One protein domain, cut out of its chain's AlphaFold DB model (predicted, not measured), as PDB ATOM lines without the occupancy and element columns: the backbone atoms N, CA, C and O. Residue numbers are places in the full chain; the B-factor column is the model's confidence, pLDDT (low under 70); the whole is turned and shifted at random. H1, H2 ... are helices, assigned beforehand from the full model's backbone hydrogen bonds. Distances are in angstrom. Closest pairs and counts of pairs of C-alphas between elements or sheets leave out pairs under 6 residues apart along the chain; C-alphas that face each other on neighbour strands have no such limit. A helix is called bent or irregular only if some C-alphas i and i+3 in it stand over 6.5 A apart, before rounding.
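What this domain is: This is residues 4 to 117 of the 250 residues of the protein "Protein kinase domain-containing protein" of Trichomonas vaginalis (UniProt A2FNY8). Two lobes of helices stand end to end and make a long, flattish model: the longest helix, H5, forms a helical hairpin with H6 in one lobe, and H1 and H3 run side by side in opposite ways in the other. The short H4 folds back on the far part of H3, and the short H2 sits at the joint between the lobes, its line across that of H6; residues 91 to 98, at the turn from H5 to H6, stick out. The printed part has 114 residues, with six named helices in the order H1 to H6 and no named strand, class all helix. It is loose, with a radius of gyration of the C-alphas of 17.0 A, and spans 54 by 30 by 17 A.

Where its parts are: H5 holds residues 69 to 92, 35.7 A from first to last C-alpha, and begins at C-alpha 69 (194.220, 282.104, 157.693). H6, residues 97 to 115, is 26.8 A long and ends at C-alpha 115 (179.404, 280.032, 166.312). H3, residues 37 to 56, is 29.6 A long, with a kink of 27 degrees near residue 50; it is irregular, C-alphas 52 and 55 being 7.1 A apart. H1, residues 4 to 20, is 24.4 A long and begins at C-alpha 4 (222.305, 284.668, 169.402). H2 is residues 26 to 32 and H4 residues 58 to 63.

How they stand to each other: H5 and H6 touch at a shallow tilt of 34.6 degrees, only just short of steep, opposite ways; their closest C-alphas, of Ser 83 and Leu 107, are 6.2 A apart. H2 and H6 only just touch, with 3 pairs of C-alphas within 8 A, the closest those of Ile 31 and Ile 103 at 6.6 A, and are about perpendicular at 88 degrees. H5 and H3 also only just touch, with 3 pairs, the closest C-alphas being those of Leu 39 and Asn 75 at 6.5 A. H1, with residues 10 to 17 alone, touches H3 at a shallow tilt of 17 degrees, opposite ways; the closest C-alphas, of Phe 10 and Phe 49, are 7.0 A apart. H3 and H4 form a helical hairpin, the closest C-alphas being those of Ser 50 and Tyr 61 at 5.5 A. H1 and H6 are apart, and so are H3 and H6. Every O i to N i+4 pair is within hydrogen-bond range in H1, H4 and H6; the counts are 2 of 3 in H2, 14 of 16 in H3 and 19 of 20 in H5.

The domain as a whole: The two C-alphas farthest apart, of Gly 57 and Lys 94, are 55.2 A apart. The printed part has no cut, and its five links between helices are tight. Mean pLDDT of the printed part is 84.0; it is under 70 at residue 4, residues 60 to 64 and residues 66 to 67.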
ATOM      1  N   GLN A   4     222.483 285.992 168.801       69.25
ATOM      2  CA  GLN A   4     222.305 284.668 169.402       69.25
ATOM      3  C   GLN A   4     221.435 284.688 170.668       69.25
ATOM      4  O   GLN A   4     220.571 283.831 170.826       69.25
ATOM      5  N   MET A   5     221.590 285.692 171.542       73.31
ATOM      6  CA  MET A   5     220.757 285.810 172.749       73.31
ATOM      7  C   MET A   5     219.294 286.118 172.412       73.31
ATOM      8  O   MET A   5     218.400 285.643 173.103       73.31
ATOM      9  N   LYS A   6     219.044 286.874 171.331       73.50
ATOM     10  CA  LYS A   6     217.681 287.178 170.861       73.50
ATOM     11  C   LYS A   6     216.989 285.956 170.250       73.50
ATOM     12  O   LYS A   6     215.785 285.793 170.412       73.50
ATOM     13  N   LEU A   7     217.749 285.106 169.557       78.56
ATOM     14  CA  LEU A   7     217.242 283.850 169.007       78.56
ATOM     15  C   LEU A   7     216.878 282.876 170.137       78.56
ATOM     16  O   LEU A   7     215.789 282.311 170.156       78.56
ATOM     17  N   PHE A   8     217.769 282.746 171.123       82.88
ATOM     18  CA  PHE A   8     217.559 281.893 172.287       82.88
ATOM     19  C   PHE A   8     216.336 282.316 173.111       82.88
ATOM     20  O   PHE A   8     215.540 281.461 173.495       82.88
ATOM     21  N   SER A   9     216.146 283.620 173.348       83.69
ATOM     22  CA  SER A   9     214.972 284.114 174.074       83.69
ATOM     23  C   SER A   9     213.663 283.815 173.342       83.69
ATOM     24  O   SER A   9     212.702 283.405 173.980       83.69
ATOM     25  N   PHE A  10     213.637 283.962 172.011       85.12
ATOM     26  CA  PHE A  10     212.454 283.642 171.209       85.12
ATOM     27  C   PHE A  10     212.084 282.159 171.320       85.12
ATOM     28  O   PHE A  10     210.967 281.827 171.709       85.12
ATOM     29  N   PHE A  11     213.036 281.259 171.052       85.62
ATOM     30  CA  PHE A  11     212.770 279.823 171.152       85.62
ATOM     31  C   PHE A  11     212.407 279.403 172.577       85.62
ATOM     32  O   PHE A  11     211.561 278.533 172.747       85.62
ATOM     33  N   SER A  12     212.988 280.041 173.596       87.75
ATOM     34  CA  SER A  12     212.640 279.772 174.994       87.75
ATOM     35  C   SER A  12     211.181 280.112 175.301       87.75
ATOM     36  O   SER A  12     210.506 279.315 175.950       87.75
ATOM     37  N   GLU A  13     210.669 281.250 174.818       89.25
ATOM     38  CA  GLU A  13     209.257 281.614 175.009       89.25
ATOM     39  C   GLU A  13     208.314 280.715 174.200       89.25
ATOM     40  O   GLU A  13     207.326 280.234 174.753       89.25
ATOM     41  N   ILE A  14     208.649 280.366 172.952       88.50
ATOM     42  CA  ILE A  14     207.855 279.396 172.176       88.50
ATOM     43  C   ILE A  14     207.808 278.035 172.881       88.50
ATOM     44  O   ILE A  14     206.730 277.481 173.083       88.50
ATOM     45  N   ILE A  15     208.953 277.507 173.320       87.94
ATOM     46  CA  ILE A  15     209.027 276.230 174.046       87.94
ATOM     47  C   ILE A  15     208.205 276.289 175.334       87.94
ATOM     48  O   ILE A  15     207.529 275.324 175.686       87.94
ATOM     49  N   LYS A  16     208.231 277.417 176.045       89.88
ATOM     50  CA  LYS A  16     207.448 277.618 177.264       89.88
ATOM     51  C   LYS A  16     205.945 277.624 176.981       89.88
ATOM     52  O   LYS A  16     205.220 276.931 177.694       89.88
ATOM     53  N   ILE A  17     205.494 278.326 175.938       90.06
ATOM     54  CA  ILE A  17     204.091 278.300 175.495       90.06
ATOM     55  C   ILE A  17     203.688 276.863 175.147       90.06
ATOM     56  O   ILE A  17     202.681 276.376 175.656       90.06
ATOM     57  N   LEU A  18     204.495 276.148 174.359       86.75
ATOM     58  CA  LEU A  18     204.210 274.762 173.982       86.75
ATOM     59  C   LEU A  18     204.129 273.843 175.209       86.75
ATOM     60  O   LEU A  18     203.146 273.129 175.368       86.75
ATOM     61  N   ASN A  19     205.099 273.914 176.125       86.12
ATOM     62  CA  ASN A  19     205.142 273.086 177.337       86.12
ATOM     63  C   ASN A  19     203.949 273.312 178.272       86.12
ATOM     64  O   ASN A  19     203.496 272.379 178.938       86.12
ATOM     65  N   GLN A  20     203.423 274.535 178.334       86.19
ATOM     66  CA  GLN A  20     202.233 274.861 179.124       86.19
ATOM     67  C   GLN A  20     200.932 274.364 178.482       86.19
ATOM     68  O   GLN A  20     199.910 274.304 179.161       86.19
ATOM     69  N   ASN A  21     200.969 273.993 177.201       85.69
ATOM     70  CA  ASN A  21     199.798 273.606 176.420       85.69
ATOM     71  C   ASN A  21     199.942 272.212 175.782       85.69
ATOM     72  O   ASN A  21     199.271 271.898 174.804       85.69
ATOM     73  N   LEU A  22     200.774 271.343 176.366       82.94
ATOM     74  CA  LEU A  22     200.820 269.919 176.019       82.94
ATOM     75  C   LEU A  22     199.584 269.190 176.559       82.94
ATOM     76  O   LEU A  22     198.920 269.669 177.477       82.94
ATOM     77  N   ILE A  23     199.335 267.974 176.059       74.38
ATOM     78  CA  ILE A  23     198.206 267.096 176.444       74.38
ATOM     79  C   ILE A  23     198.039 266.963 177.972       74.38
ATOM     80  O   ILE A  23     196.919 266.881 178.474       74.38
ATOM     81  N   GLN A  24     199.140 266.990 178.716       78.62
ATOM     82  CA  GLN A  24     199.180 266.850 180.171       78.62
ATOM     83  C   GLN A  24     199.045 268.172 180.952       78.62
ATOM     84  O   GLN A  24     198.794 268.130 182.154       78.62
ATOM     85  N   THR A  25     199.206 269.337 180.317       84.62
ATOM     86  CA  THR A  25     199.345 270.641 181.003       84.62
ATOM     87  C   THR A  25     198.368 271.721 180.530       84.62
ATOM     88  O   THR A  25     198.139 272.687 181.259       84.62
ATOM     89  N   TRP A  26     197.716 271.534 179.378       87.69
ATOM     90  CA  TRP A  26     196.863 272.543 178.728       87.69
ATOM     91  C   TRP A  26     195.685 273.052 179.570       87.69
ATOM     92  O   TRP A  26     195.229 274.185 179.386       87.69
ATOM     93  N   THR A  27     195.173 272.239 180.499       86.56
ATOM     94  CA  THR A  27     193.935 272.535 181.242       86.56
ATOM     95  C   THR A  27     194.042 273.805 182.076       86.56
ATOM     96  O   THR A  27     193.104 274.599 182.101       86.56
ATOM     97  N   PHE A  28     195.186 274.034 182.728       86.75
ATOM     98  CA  PHE A  28     195.380 275.200 183.586       86.75
ATOM     99  C   PHE A  28     195.349 276.503 182.786       86.75
ATOM    100  O   PHE A  28     194.655 277.445 183.167       86.75
ATOM    101  N   SER A  29     196.074 276.542 181.668       87.25
ATOM    102  CA  SER A  29     196.096 277.695 180.769       87.25
ATOM    103  C   SER A  29     194.696 277.974 180.222       87.25
ATOM    104  O   SER A  29     194.174 279.078 180.355       87.25
ATOM    105  N   THR A  30     194.032 276.940 179.711       89.94
ATOM    106  CA  THR A  30     192.747 277.071 179.013       89.94
ATOM    107  C   THR A  30     191.602 277.491 179.938       89.94
ATOM    108  O   THR A  30     190.757 278.287 179.553       89.94
ATOM    109  N   ILE A  31     191.559 276.999 181.182       89.62
ATOM    110  CA  ILE A  31     190.488 277.339 182.141       89.62
ATOM    111  C   ILE A  31     190.505 278.817 182.539       89.62
ATOM    112  O   ILE A  31     189.467 279.363 182.915       89.62
ATOM    113  N   ASN A  32     191.677 279.449 182.521       89.19
ATOM    114  CA  ASN A  32     191.857 280.789 183.069       89.19
ATOM    115  C   ASN A  32     192.007 281.872 181.993       89.19
ATOM    116  O   ASN A  32     192.188 283.031 182.350       89.19
ATOM    117  N   ASN A  33     191.919 281.517 180.710       92.31
ATOM    118  CA  ASN A  33     192.164 282.429 179.597       92.31
ATOM    119  C   ASN A  33     191.085 282.301 178.508       92.31
ATOM    120  O   ASN A  33     190.423 281.264 178.419       92.31
ATOM    121  N   PRO A  34     190.882 283.342 177.679       92.31
ATOM    122  CA  PRO A  34     189.927 283.294 176.576       92.31
ATOM    123  C   PRO A  34     190.365 282.326 175.455       92.31
ATOM    124  O   PRO A  34     191.553 282.007 175.352       92.31
ATOM    125  N   PRO A  35     189.436 281.895 174.576       91.00
ATOM    126  CA  PRO A  35     189.706 280.917 173.515       91.00
ATOM    127  C   PRO A  35     190.850 281.278 172.554       91.00
ATOM    128  O   PRO A  35     191.469 280.392 171.983       91.00
ATOM    129  N   GLN A  36     191.135 282.564 172.362       91.44
ATOM    130  CA  GLN A  36     192.154 283.068 171.438       91.44
ATOM    131  C   GLN A  36     193.527 283.235 172.091       91.44
ATOM    132  O   GLN A  36     194.503 283.494 171.399       91.44
ATOM    133  N   PHE A  37     193.633 283.077 173.412       92.88
ATOM    134  CA  PHE A  37     194.824 283.472 174.160       92.88
ATOM    135  C   PHE A  37     196.118 282.829 173.644       92.88
ATOM    136  O   PHE A  37     197.121 283.514 173.467       92.88
ATOM    137  N   ILE A  38     196.110 281.519 173.376       91.31
ATOM    138  CA  ILE A  38     197.303 280.812 172.882       91.31
ATOM    139  C   ILE A  38     197.632 281.198 171.443       91.31
ATOM    140  O   ILE A  38     198.803 281.403 171.127       91.31
ATOM    141  N   LEU A  39     196.611 281.344 170.600       90.50
ATOM    142  CA  LEU A  39     196.765 281.830 169.234       90.50
ATOM    143  C   LEU A  39     197.435 283.213 169.225       90.50
ATOM    144  O   LEU A  39     198.471 283.381 168.588       90.50
ATOM    145  N   GLU A  40     196.911 284.160 170.002       91.69
ATOM    146  CA  GLU A  40     197.457 285.515 170.118       91.69
ATOM    147  C   GLU A  40     198.884 285.508 170.677       91.69
ATOM    148  O   GLU A  40     199.751 286.223 170.183       91.69
ATOM    149  N   GLN A  41     199.172 284.678 171.686       91.50
ATOM    150  CA  GLN A  41     200.528 284.524 172.223       91.50
ATOM    151  C   GLN A  41     201.510 284.051 171.145       91.50
ATOM    152  O   GLN A  41     202.590 284.630 171.006       91.50
ATOM    153  N   LEU A  42     201.147 283.025 170.373       89.94
ATOM    154  CA  LEU A  42     201.985 282.501 169.295       89.94
ATOM    155  C   LEU A  42     202.170 283.533 168.180       89.94
ATOM    156  O   LEU A  42     203.310 283.806 167.801       89.94
ATOM    157  N   GLN A  43     201.086 284.153 167.713       89.25
ATOM    158  CA  GLN A  43     201.133 285.171 166.664       89.25
ATOM    159  C   GLN A  43     201.991 286.368 167.073       89.25
ATOM    160  O   GLN A  43     202.886 286.750 166.326       89.25
ATOM    161  N   ASN A  44     201.807 286.894 168.287       89.25
ATOM    162  CA  ASN A  44     202.598 288.017 168.791       89.25
ATOM    163  C   ASN A  44     204.094 287.675 168.868       89.25
ATOM    164  O   ASN A  44     204.930 288.464 168.428       89.25
ATOM    165  N   ASN A  45     204.445 286.490 169.382       88.00
ATOM    166  CA  ASN A  45     205.846 286.066 169.471       88.00
ATOM    167  C   ASN A  45     206.476 285.901 168.080       88.00
ATOM    168  O   ASN A  45     207.606 286.341 167.858       88.00
ATOM    169  N   ILE A  46     205.762 285.275 167.139       86.62
ATOM    170  CA  ILE A  46     206.254 285.070 165.772       86.62
ATOM    171  C   ILE A  46     206.349 286.404 165.035       86.62
ATOM    172  O   ILE A  46     207.348 286.638 164.362       86.62
ATOM    173  N   GLN A  47     205.389 287.315 165.213       85.94
ATOM    174  CA  GLN A  47     205.432 288.657 164.635       85.94
ATOM    175  C   GLN A  47     206.645 289.435 165.146       85.94
ATOM    176  O   GLN A  47     207.440 289.934 164.348       85.94
ATOM    177  N   GLU A  48     206.852 289.469 166.464       85.69
ATOM    178  CA  GLU A  48     208.002 290.142 167.068       85.69
ATOM    179  C   GLU A  48     209.332 289.558 166.560       85.69
ATOM    180  O   GLU A  48     210.307 290.284 166.338       85.69
ATOM    181  N   PHE A  49     209.390 288.241 166.357       84.94
ATOM    182  CA  PHE A  49     210.558 287.580 165.791       84.94
ATOM    183  C   PHE A  49     210.749 287.886 164.302       84.94
ATOM    184  O   PHE A  49     211.867 288.213 163.898       84.94
ATOM    185  N   SER A  50     209.677 287.849 163.507       82.44
ATOM    186  CA  SER A  50     209.689 288.119 162.066       82.44
ATOM    187  C   SER A  50     210.260 289.510 161.764       82.44
ATOM    188  O   SER A  50     211.202 289.635 160.981       82.44
ATOM    189  N   GLU A  51     209.820 290.542 162.493       82.38
ATOM    190  CA  GLU A  51     210.336 291.909 162.360       82.38
ATOM    191  C   GLU A  51     211.830 292.000 162.709       82.38
ATOM    192  O   GLU A  51     212.601 292.719 162.068       82.38
ATOM    193  N   LYS A  52     212.294 291.219 163.692       80.88
ATOM    194  CA  LYS A  52     213.714 291.185 164.080       80.88
ATOM    195  C   LYS A  52     214.598 290.497 163.041       80.88
ATOM    196  O   LYS A  52     215.782 290.851 162.952       80.88
ATOM    197  N   ILE A  53     214.066 289.520 162.302       79.38
ATOM    198  CA  ILE A  53     214.820 288.784 161.282       79.38
ATOM    199  C   ILE A  53     214.678 289.358 159.872       79.38
ATOM    200  O   ILE A  53     215.481 289.003 159.016       79.38
ATOM    201  N   ARG A  54     213.743 290.289 159.646       80.31
ATOM    202  CA  ARG A  54     213.497 290.949 158.353       80.31
ATOM    203  C   ARG A  54     214.769 291.458 157.670       80.31
ATOM    204  O   ARG A  54     214.968 291.284 156.476       80.31
ATOM    205  N   LYS A  55     215.704 291.999 158.455       81.62
ATOM    206  CA  LYS A  55     217.017 292.474 157.980       81.62
ATOM    207  C   LYS A  55     217.945 291.387 157.404       81.62
ATOM    208  O   LYS A  55     219.000 291.731 156.881       81.62
ATOM    209  N   TYR A  56     217.617 290.106 157.568       78.94
ATOM    210  CA  TYR A  56     218.387 288.967 157.055       78.94
ATOM    211  C   TYR A  56     217.793 288.370 155.765       78.94
ATOM    212  O   TYR A  56     218.386 287.439 155.227       78.94
ATOM    213  N   GLY A  57     216.674 288.904 155.258       77.06
ATOM    214  CA  GLY A  57     216.083 288.525 153.972       77.06
ATOM    215  C   GLY A  57     214.558 288.426 154.021       77.06
ATOM    216  O   GLY A  57     213.997 287.848 154.954       77.06
ATOM    217  N   ASP A  58     213.897 288.953 152.989       73.12
ATOM    218  CA  ASP A  58     212.433 288.959 152.880       73.12
ATOM    219  C   ASP A  58     211.849 287.543 152.720       73.12
ATOM    220  O   ASP A  58     210.748 287.280 153.196       73.12
ATOM    221  N   ASP A  59     212.598 286.591 152.150       73.38
ATOM    222  CA  ASP A  59     212.158 285.192 152.010       73.38
ATOM    223  C   ASP A  59     211.905 284.515 153.369       73.38
ATOM    224  O   ASP A  59     210.903 283.824 153.560       73.38
ATOM    225  N   LEU A  60     212.783 284.756 154.349       67.62
ATOM    226  CA  LEU A  60     212.635 284.246 155.717       67.62
ATOM    227  C   LEU A  60     211.450 284.903 156.434       67.62
ATOM    228  O   LEU A  60     210.715 284.224 157.147       67.62
ATOM    229  N   TYR A  61     211.237 286.203 156.218       66.88
ATOM    230  CA  TYR A  61     210.084 286.931 156.751       66.88
ATOM    231  C   TYR A  61     208.766 286.373 156.197       66.88
ATOM    232  O   TYR A  61     207.868 286.028 156.965       66.88
ATOM    233  N   ASN A  62     208.693 286.176 154.879       68.62
ATOM    234  CA  ASN A  62     207.517 285.635 154.199       68.62
ATOM    235  C   ASN A  62     207.218 284.177 154.596       68.62
ATOM    236  O   ASN A  62     206.060 283.761 154.582       68.62
ATOM    237  N   SER A  63     208.237 283.402 154.993       69.88
ATOM    238  CA  SER A  63     208.061 282.012 155.442       69.88
ATOM    239  C   SER A  63     207.351 281.865 156.797       69.88
ATOM    240  O   SER A  63     206.790 280.809 157.078       69.88
ATOM    241  N   LEU A  64     207.342 282.912 157.631       69.75
ATOM    242  CA  LEU A  64     206.759 282.901 158.981       69.75
ATOM    243  C   LEU A  64     205.336 283.478 159.041       69.75
ATOM    244  O   LEU A  64     204.901 283.871 160.120       69.75
ATOM    245  N   ASN A  65     204.634 283.545 157.904       70.06
ATOM    246  CA  ASN A  65     203.342 284.214 157.716       70.06
ATOM    247  C   ASN A  65     202.393 284.125 158.939       70.06
ATOM    248  O   ASN A  65     201.711 283.119 159.159       70.06
ATOM    249  N   VAL A  66     202.365 285.197 159.739       68.81
ATOM    250  CA  VAL A  66     201.602 285.300 161.000       68.81
ATOM    251  C   VAL A  66     200.105 285.455 160.738       68.81
ATOM    252  O   VAL A  66     199.278 284.968 161.511       68.81
ATOM    253  N   ASP A  67     199.772 286.082 159.611       66.88
ATOM    254  CA  ASP A  67     198.406 286.375 159.175       66.88
ATOM    255  C   ASP A  67     197.812 285.247 158.322       66.88
ATOM    256  O   ASP A  67     196.751 285.404 157.711       66.88
ATOM    257  N   ALA A  68     198.490 284.096 158.258       72.44
ATOM    258  CA  ALA A  68     197.980 282.934 157.554       72.44
ATOM    259  C   ALA A  68     196.628 282.527 158.166       72.44
ATOM    260  O   ALA A  68     196.521 282.240 159.363       72.44
ATOM    261  N   SER A  69     195.590 282.497 157.330       71.31
ATOM    262  CA  SER A  69     194.220 282.104 157.693       71.31
ATOM    263  C   SER A  69     194.134 280.739 158.397       71.31
ATOM    264  O   SER A  69     193.170 280.440 159.098       71.31
ATOM    265  N   GLU A  70     195.163 279.920 158.212       73.44
ATOM    266  CA  GLU A  70     195.395 278.609 158.782       73.44
ATOM    267  C   GLU A  70     195.531 278.646 160.313       73.44
ATOM    268  O   GLU A  70     195.012 277.753 160.980       73.44
ATOM    269  N   TRP A  71     196.143 279.688 160.895       81.81
ATOM    270  CA  TRP A  71     196.308 279.821 162.352       81.81
ATOM    271  C   TRP A  71     194.967 279.827 163.094       81.81
ATOM    272  O   TRP A  71     194.775 279.098 164.070       81.81
ATOM    273  N   GLU A  72     194.010 280.601 162.581       82.94
ATOM    274  CA  GLU A  72     192.649 280.676 163.118       82.94
ATOM    275  C   GLU A  72     191.945 279.314 163.039       82.94
ATOM    276  O   GLU A  72     191.186 278.920 163.926       82.94
ATOM    277  N   GLN A  73     192.213 278.552 161.984       76.25
ATOM    278  CA  GLN A  73     191.597 277.247 161.786       76.25
ATOM    279  C   GLN A  73     192.178 276.184 162.715       76.25
ATOM    280  O   GLN A  73     191.414 275.362 163.225       76.25
ATOM    281  N   TYR A  74     193.488 276.207 162.980       80.25
ATOM    282  CA  TYR A  74     194.090 275.345 164.002       80.25
ATOM    283  C   TYR A  74     193.509 275.653 165.379       80.25
ATOM    284  O   TYR A  74     193.083 274.731 166.072       80.25
ATOM    285  N   ASN A  75     193.354 276.939 165.715       87.06
ATOM    286  CA  ASN A  75     192.695 277.343 166.953       87.06
ATOM    287  C   ASN A  75     191.264 276.781 167.045       87.06
ATOM    288  O   ASN A  75     190.874 276.205 168.058       87.06
ATOM    289  N   ILE A  76     190.482 276.847 165.962       83.12
ATOM    290  CA  ILE A  76     189.137 276.249 165.906       83.12
ATOM    291  C   ILE A  76     189.169 274.730 166.153       83.12
ATOM    292  O   ILE A  76     188.292 274.201 166.848       83.12
ATOM    293  N   LEU A  77     190.136 274.006 165.582       78.50
ATOM    294  CA  LEU A  77     190.273 272.559 165.777       78.50
ATOM    295  C   LEU A  77     190.625 272.213 167.230       78.50
ATOM    296  O   LEU A  77     189.972 271.339 167.815       78.50
ATOM    297  N   ASP A  78     191.576 272.931 167.823       85.19
ATOM    298  CA  ASP A  78     191.988 272.745 169.214       85.19
ATOM    299  C   ASP A  78     190.837 273.042 170.177       85.19
ATOM    300  O   ASP A  78     190.522 272.228 171.047       85.19
ATOM    301  N   LEU A  79     190.111 274.141 169.966       88.38
ATOM    302  CA  LEU A  79     188.954 274.506 170.784       88.38
ATOM    303  C   LEU A  79     187.825 273.472 170.710       88.38
ATOM    304  O   LEU A  79     187.182 273.183 171.723       88.38
ATOM    305  N   ARG A  80     187.601 272.847 169.547       83.06
ATOM    306  CA  ARG A  80     186.655 271.723 169.422       83.06
ATOM    307  C   ARG A  80     187.112 270.507 170.228       83.06
ATOM    308  O   ARG A  80     186.286 269.877 170.891       83.06
ATOM    309  N   ALA A  81     188.401 270.169 170.189       80.38
ATOM    310  CA  ALA A  81     188.964 269.054 170.954       80.38
ATOM    311  C   ALA A  81     188.911 269.308 172.472       80.38
ATOM    312  O   ALA A  81     188.511 268.428 173.243       80.38
ATOM    313  N   ILE A  82     189.233 270.531 172.894       86.12
ATOM    314  CA  ILE A  82     189.110 271.020 174.271       86.12
ATOM    315  C   ILE A  82     187.657 270.927 174.742       86.12
ATOM    316  O   ILE A  82     187.381 270.341 175.793       86.12
ATOM    317  N   SER A  83     186.711 271.441 173.947       86.31
ATOM    318  CA  SER A  83     185.285 271.415 174.276       86.31
ATOM    319  C   SER A  83     184.771 269.987 174.447       86.31
ATOM    320  O   SER A  83     184.056 269.692 175.408       86.31
ATOM    321  N   ALA A  84     185.161 269.072 173.553       79.62
ATOM    322  CA  ALA A  84     184.809 267.658 173.659       79.62
ATOM    323  C   ALA A  84     185.388 267.021 174.934       79.62
ATOM    324  O   ALA A  84     184.671 266.322 175.655       79.62
ATOM    325  N   SER A  85     186.651 267.317 175.253       84.25
ATOM    326  CA  SER A  85     187.343 266.784 176.434       84.25
ATOM    327  C   SER A  85     186.696 267.252 177.739       84.25
ATOM    328  O   SER A  85     186.391 266.431 178.605       84.25
ATOM    329  N   PHE A  86     186.401 268.550 177.875       90.44
ATOM    330  CA  PHE A  86     185.706 269.073 179.054       90.44
ATOM    331  C   PHE A  86     184.263 268.583 179.160       90.44
ATOM    332  O   PHE A  86     183.810 268.262 180.259       90.44
ATOM    333  N   SER A  87     183.554 268.466 178.036       87.19
ATOM    334  CA  SER A  87     182.200 267.901 178.019       87.19
ATOM    335  C   SER A  87     182.186 266.462 178.534       87.19
ATOM    336  O   SER A  87     181.308 266.091 179.313       87.19
ATOM    337  N   GLN A  88     183.177 265.657 178.138       85.00
ATOM    338  CA  GLN A  88     183.340 264.300 178.646       85.00
ATOM    339  C   GLN A  88     183.687 264.302 180.139       85.00
ATOM    340  O   GLN A  88     183.039 263.601 180.914       85.00
ATOM    341  N   TYR A  89     184.644 265.135 180.556       84.69
ATOM    342  CA  TYR A  89     185.066 265.251 181.954       84.69
ATOM    343  C   TYR A  89     183.898 265.598 182.893       84.69
ATOM    344  O   TYR A  89     183.719 264.961 183.931       84.69
ATOM    345  N   LEU A  90     183.036 266.542 182.493       88.00
ATOM    346  CA  LEU A  90     181.840 266.928 183.250       88.00
ATOM    347  C   LEU A  90     180.820 265.790 183.425       88.00
ATOM    348  O   LEU A  90     180.067 265.811 184.401       88.00
ATOM    349  N   ARG A  91     180.780 264.823 182.497       86.12
ATOM    350  CA  ARG A  91     179.881 263.658 182.546       86.12
ATOM    351  C   ARG A  91     180.423 262.541 183.432       86.12
ATOM    352  O   ARG A  91     179.644 261.863 184.091       86.12
ATOM    353  N   THR A  92     181.737 262.328 183.422       80.88
ATOM    354  CA  THR A  92     182.359 261.152 184.048       80.88
ATOM    355  C   THR A  92     182.865 261.394 185.465       80.88
ATOM    356  O   THR A  92     183.026 260.440 186.221       80.88
ATOM    357  N   SER A  93     183.149 262.643 185.843       79.38
ATOM    358  CA  SER A  93     183.891 262.944 187.071       79.38
ATOM    359  C   SER A  93     183.034 263.643 188.132       79.38
ATOM    360  O   SER A  93     182.242 264.539 187.838       79.38
ATOM    361  N   LYS A  94     183.226 263.270 189.407       81.88
ATOM    362  CA  LYS A  94     182.738 264.052 190.555       81.88
ATOM    363  C   LYS A  94     183.661 265.257 190.733       81.88
ATOM    364  O   LYS A  94     184.810 265.096 191.130       81.88
ATOM    365  N   ILE A  95     183.169 266.443 190.393       82.06
ATOM    366  CA  ILE A  95     183.957 267.682 190.337       82.06
ATOM    367  C   ILE A  95     183.403 268.663 191.368       82.06
ATOM    368  O   ILE A  95     182.196 268.691 191.606       82.06
ATOM    369  N   ASN A  96     184.279 269.472 191.967       86.81
ATOM    370  CA  ASN A  96     183.850 270.550 192.851       86.81
ATOM    371  C   ASN A  96     183.022 271.609 192.083       86.81
ATOM    372  O   ASN A  96     183.210 271.834 190.883       86.81
ATOM    373  N   ASP A  97     182.100 272.278 192.774       86.88
ATOM    374  CA  ASP A  97     181.156 273.189 192.115       86.88
ATOM    375  C   ASP A  97     181.833 274.424 191.507       86.88
ATOM    376  O   ASP A  97     181.381 274.952 190.491       86.88
ATOM    377  N   GLN A  98     182.945 274.876 192.093       89.81
ATOM    378  CA  GLN A  98     183.684 276.041 191.610       89.81
ATOM    379  C   GLN A  98     184.363 275.772 190.259       89.81
ATOM    380  O   GLN A  98     184.254 276.580 189.336       89.81
ATOM    381  N   LEU A  99     185.032 274.628 190.119       87.50
ATOM    382  CA  LEU A  99     185.672 274.192 188.882       87.50
ATOM    383  C   LEU A  99     184.622 273.868 187.823       87.50
ATOM    384  O   LEU A  99     184.781 274.276 186.677       87.50
ATOM    385  N   ARG A 100     183.514 273.217 188.207       90.88
ATOM    386  CA  ARG A 100     182.386 272.989 187.295       90.88
ATOM    387  C   ARG A 100     181.869 274.303 186.710       90.88
ATOM    388  O   ARG A 100     181.709 274.385 185.497       90.88
ATOM    389  N   LYS A 101     181.656 275.336 187.535       91.38
ATOM    390  CA  LYS A 101     181.235 276.666 187.057       91.38
ATOM    391  C   LYS A 101     182.245 277.267 186.082       91.38
ATOM    392  O   LYS A 101     181.839 277.685 185.006       91.38
ATOM    393  N   LYS A 102     183.543 277.242 186.412       92.50
ATOM    394  CA  LYS A 102     184.602 277.736 185.512       92.50
ATOM    395  C   LYS A 102     184.593 277.026 184.156       92.50
ATOM    396  O   LYS A 102     184.638 277.692 183.128       92.50
ATOM    397  N   ILE A 103     184.494 275.695 184.150       91.56
ATOM    398  CA  ILE A 103     184.455 274.905 182.913       91.56
ATOM    399  C   ILE A 103     183.201 275.236 182.094       91.56
ATOM    400  O   ILE A 103     183.298 275.393 180.885       91.56
ATOM    401  N   LEU A 104     182.033 275.376 182.728       92.31
ATOM    402  CA  LEU A 104     180.799 275.740 182.022       92.31
ATOM    403  C   LEU A 104     180.875 277.144 181.407       92.31
ATOM    404  O   LEU A 104     180.483 277.319 180.258       92.31
ATOM    405  N   THR A 105     181.418 278.124 182.136       93.75
ATOM    406  CA  THR A 105     181.661 279.470 181.597       93.75
ATOM    407  C   THR A 105     182.590 279.410 180.388       93.75
ATOM    408  O   THR A 105     182.248 279.950 179.342       93.75
ATOM    409  N   LEU A 106     183.714 278.694 180.502       92.94
ATOM    410  CA  LEU A 106     184.652 278.510 179.397       92.94
ATOM    411  C   LEU A 106     183.974 277.862 178.180       92.94
ATOM    412  O   LEU A 106     184.134 278.349 177.067       92.94
ATOM    413  N   LEU A 107     183.211 276.782 178.377       92.88
ATOM    414  CA  LEU A 107     182.505 276.099 177.290       92.88
ATOM    415  C   LEU A 107     181.533 277.036 176.565       92.88
ATOM    416  O   LEU A 107     181.453 276.984 175.341       92.88
ATOM    417  N   ASN A 108     180.838 277.916 177.289       93.06
ATOM    418  CA  ASN A 108     179.976 278.922 176.671       93.06
ATOM    419  C   ASN A 108     180.786 279.904 175.819       93.06
ATOM    420  O   ASN A 108     180.455 280.093 174.653       93.06
ATOM    421  N   THR A 109     181.888 280.445 176.347       94.06
ATOM    422  CA  THR A 109     182.765 281.358 175.596       94.06
ATOM    423  C   THR A 109     183.349 280.695 174.345       94.06
ATOM    424  O   THR A 109     183.390 281.306 173.278       94.06
ATOM    425  N   ILE A 110     183.765 279.427 174.443       91.38
ATOM    426  CA  ILE A 110     184.239 278.649 173.293       91.38
ATOM    427  C   ILE A 110     183.119 278.482 172.263       91.38
ATOM    428  O   ILE A 110     183.342 278.703 171.076       91.38
ATOM    429  N   ASN A 111     181.913 278.108 172.694       89.00
ATOM    430  CA  ASN A 111     180.788 277.898 171.786       89.00
ATOM    431  C   ASN A 111     180.380 279.184 171.060       89.00
ATOM    432  O   ASN A 111     180.162 279.138 169.852       89.00
ATOM    433  N   GLU A 112     180.327 280.318 171.758       90.56
ATOM    434  CA  GLU A 112     180.058 281.631 171.158       90.56
ATOM    435  C   GLU A 112     181.116 281.991 170.110       90.56
ATOM    436  O   GLU A 112     180.782 282.361 168.982       90.56
ATOM    437  N   TYR A 113     182.401 281.810 170.435       89.94
ATOM    438  CA  TYR A 113     183.487 282.034 169.482       89.94
ATOM    439  C   TYR A 113     183.362 281.135 168.246       89.94
ATOM    440  O   TYR A 113     183.452 281.618 167.119       89.94
ATOM    441  N   LEU A 114     183.101 279.837 168.438       85.31
ATOM    442  CA  LEU A 114     182.952 278.884 167.340       85.31
ATOM    443  C   LEU A 114     181.732 279.188 166.464       85.31
ATOM    444  O   LEU A 114     181.821 279.016 165.251       85.31
ATOM    445  N   GLN A 115     180.612 279.632 167.047       82.81
ATOM    446  CA  GLN A 115     179.404 280.032 166.312       82.81
ATOM    447  C   GLN A 115     179.664 281.235 165.404       82.81
ATOM    448  O   GLN A 115     179.312 281.199 164.228       82.81
ATOM    449  N   ASN A 116     180.375 282.242 165.911       80.75
ATOM    450  CA  ASN A 116     180.732 283.443 165.150       80.75
ATOM    451  C   ASN A 116     181.681 283.171 163.968       80.75
ATOM    452  O   ASN A 116     181.899 284.048 163.136       80.75
ATOM    453  N   LYS A 117     182.262 281.968 163.884       75.44
ATOM    454  CA  LYS A 117     183.229 281.564 162.852       75.44
ATOM    455  C   LYS A 117     182.661 280.543 161.854       75.44
ATOM    456  O   LYS A 117     183.403 280.067 160.995       75.44
TER     457      LYS A 117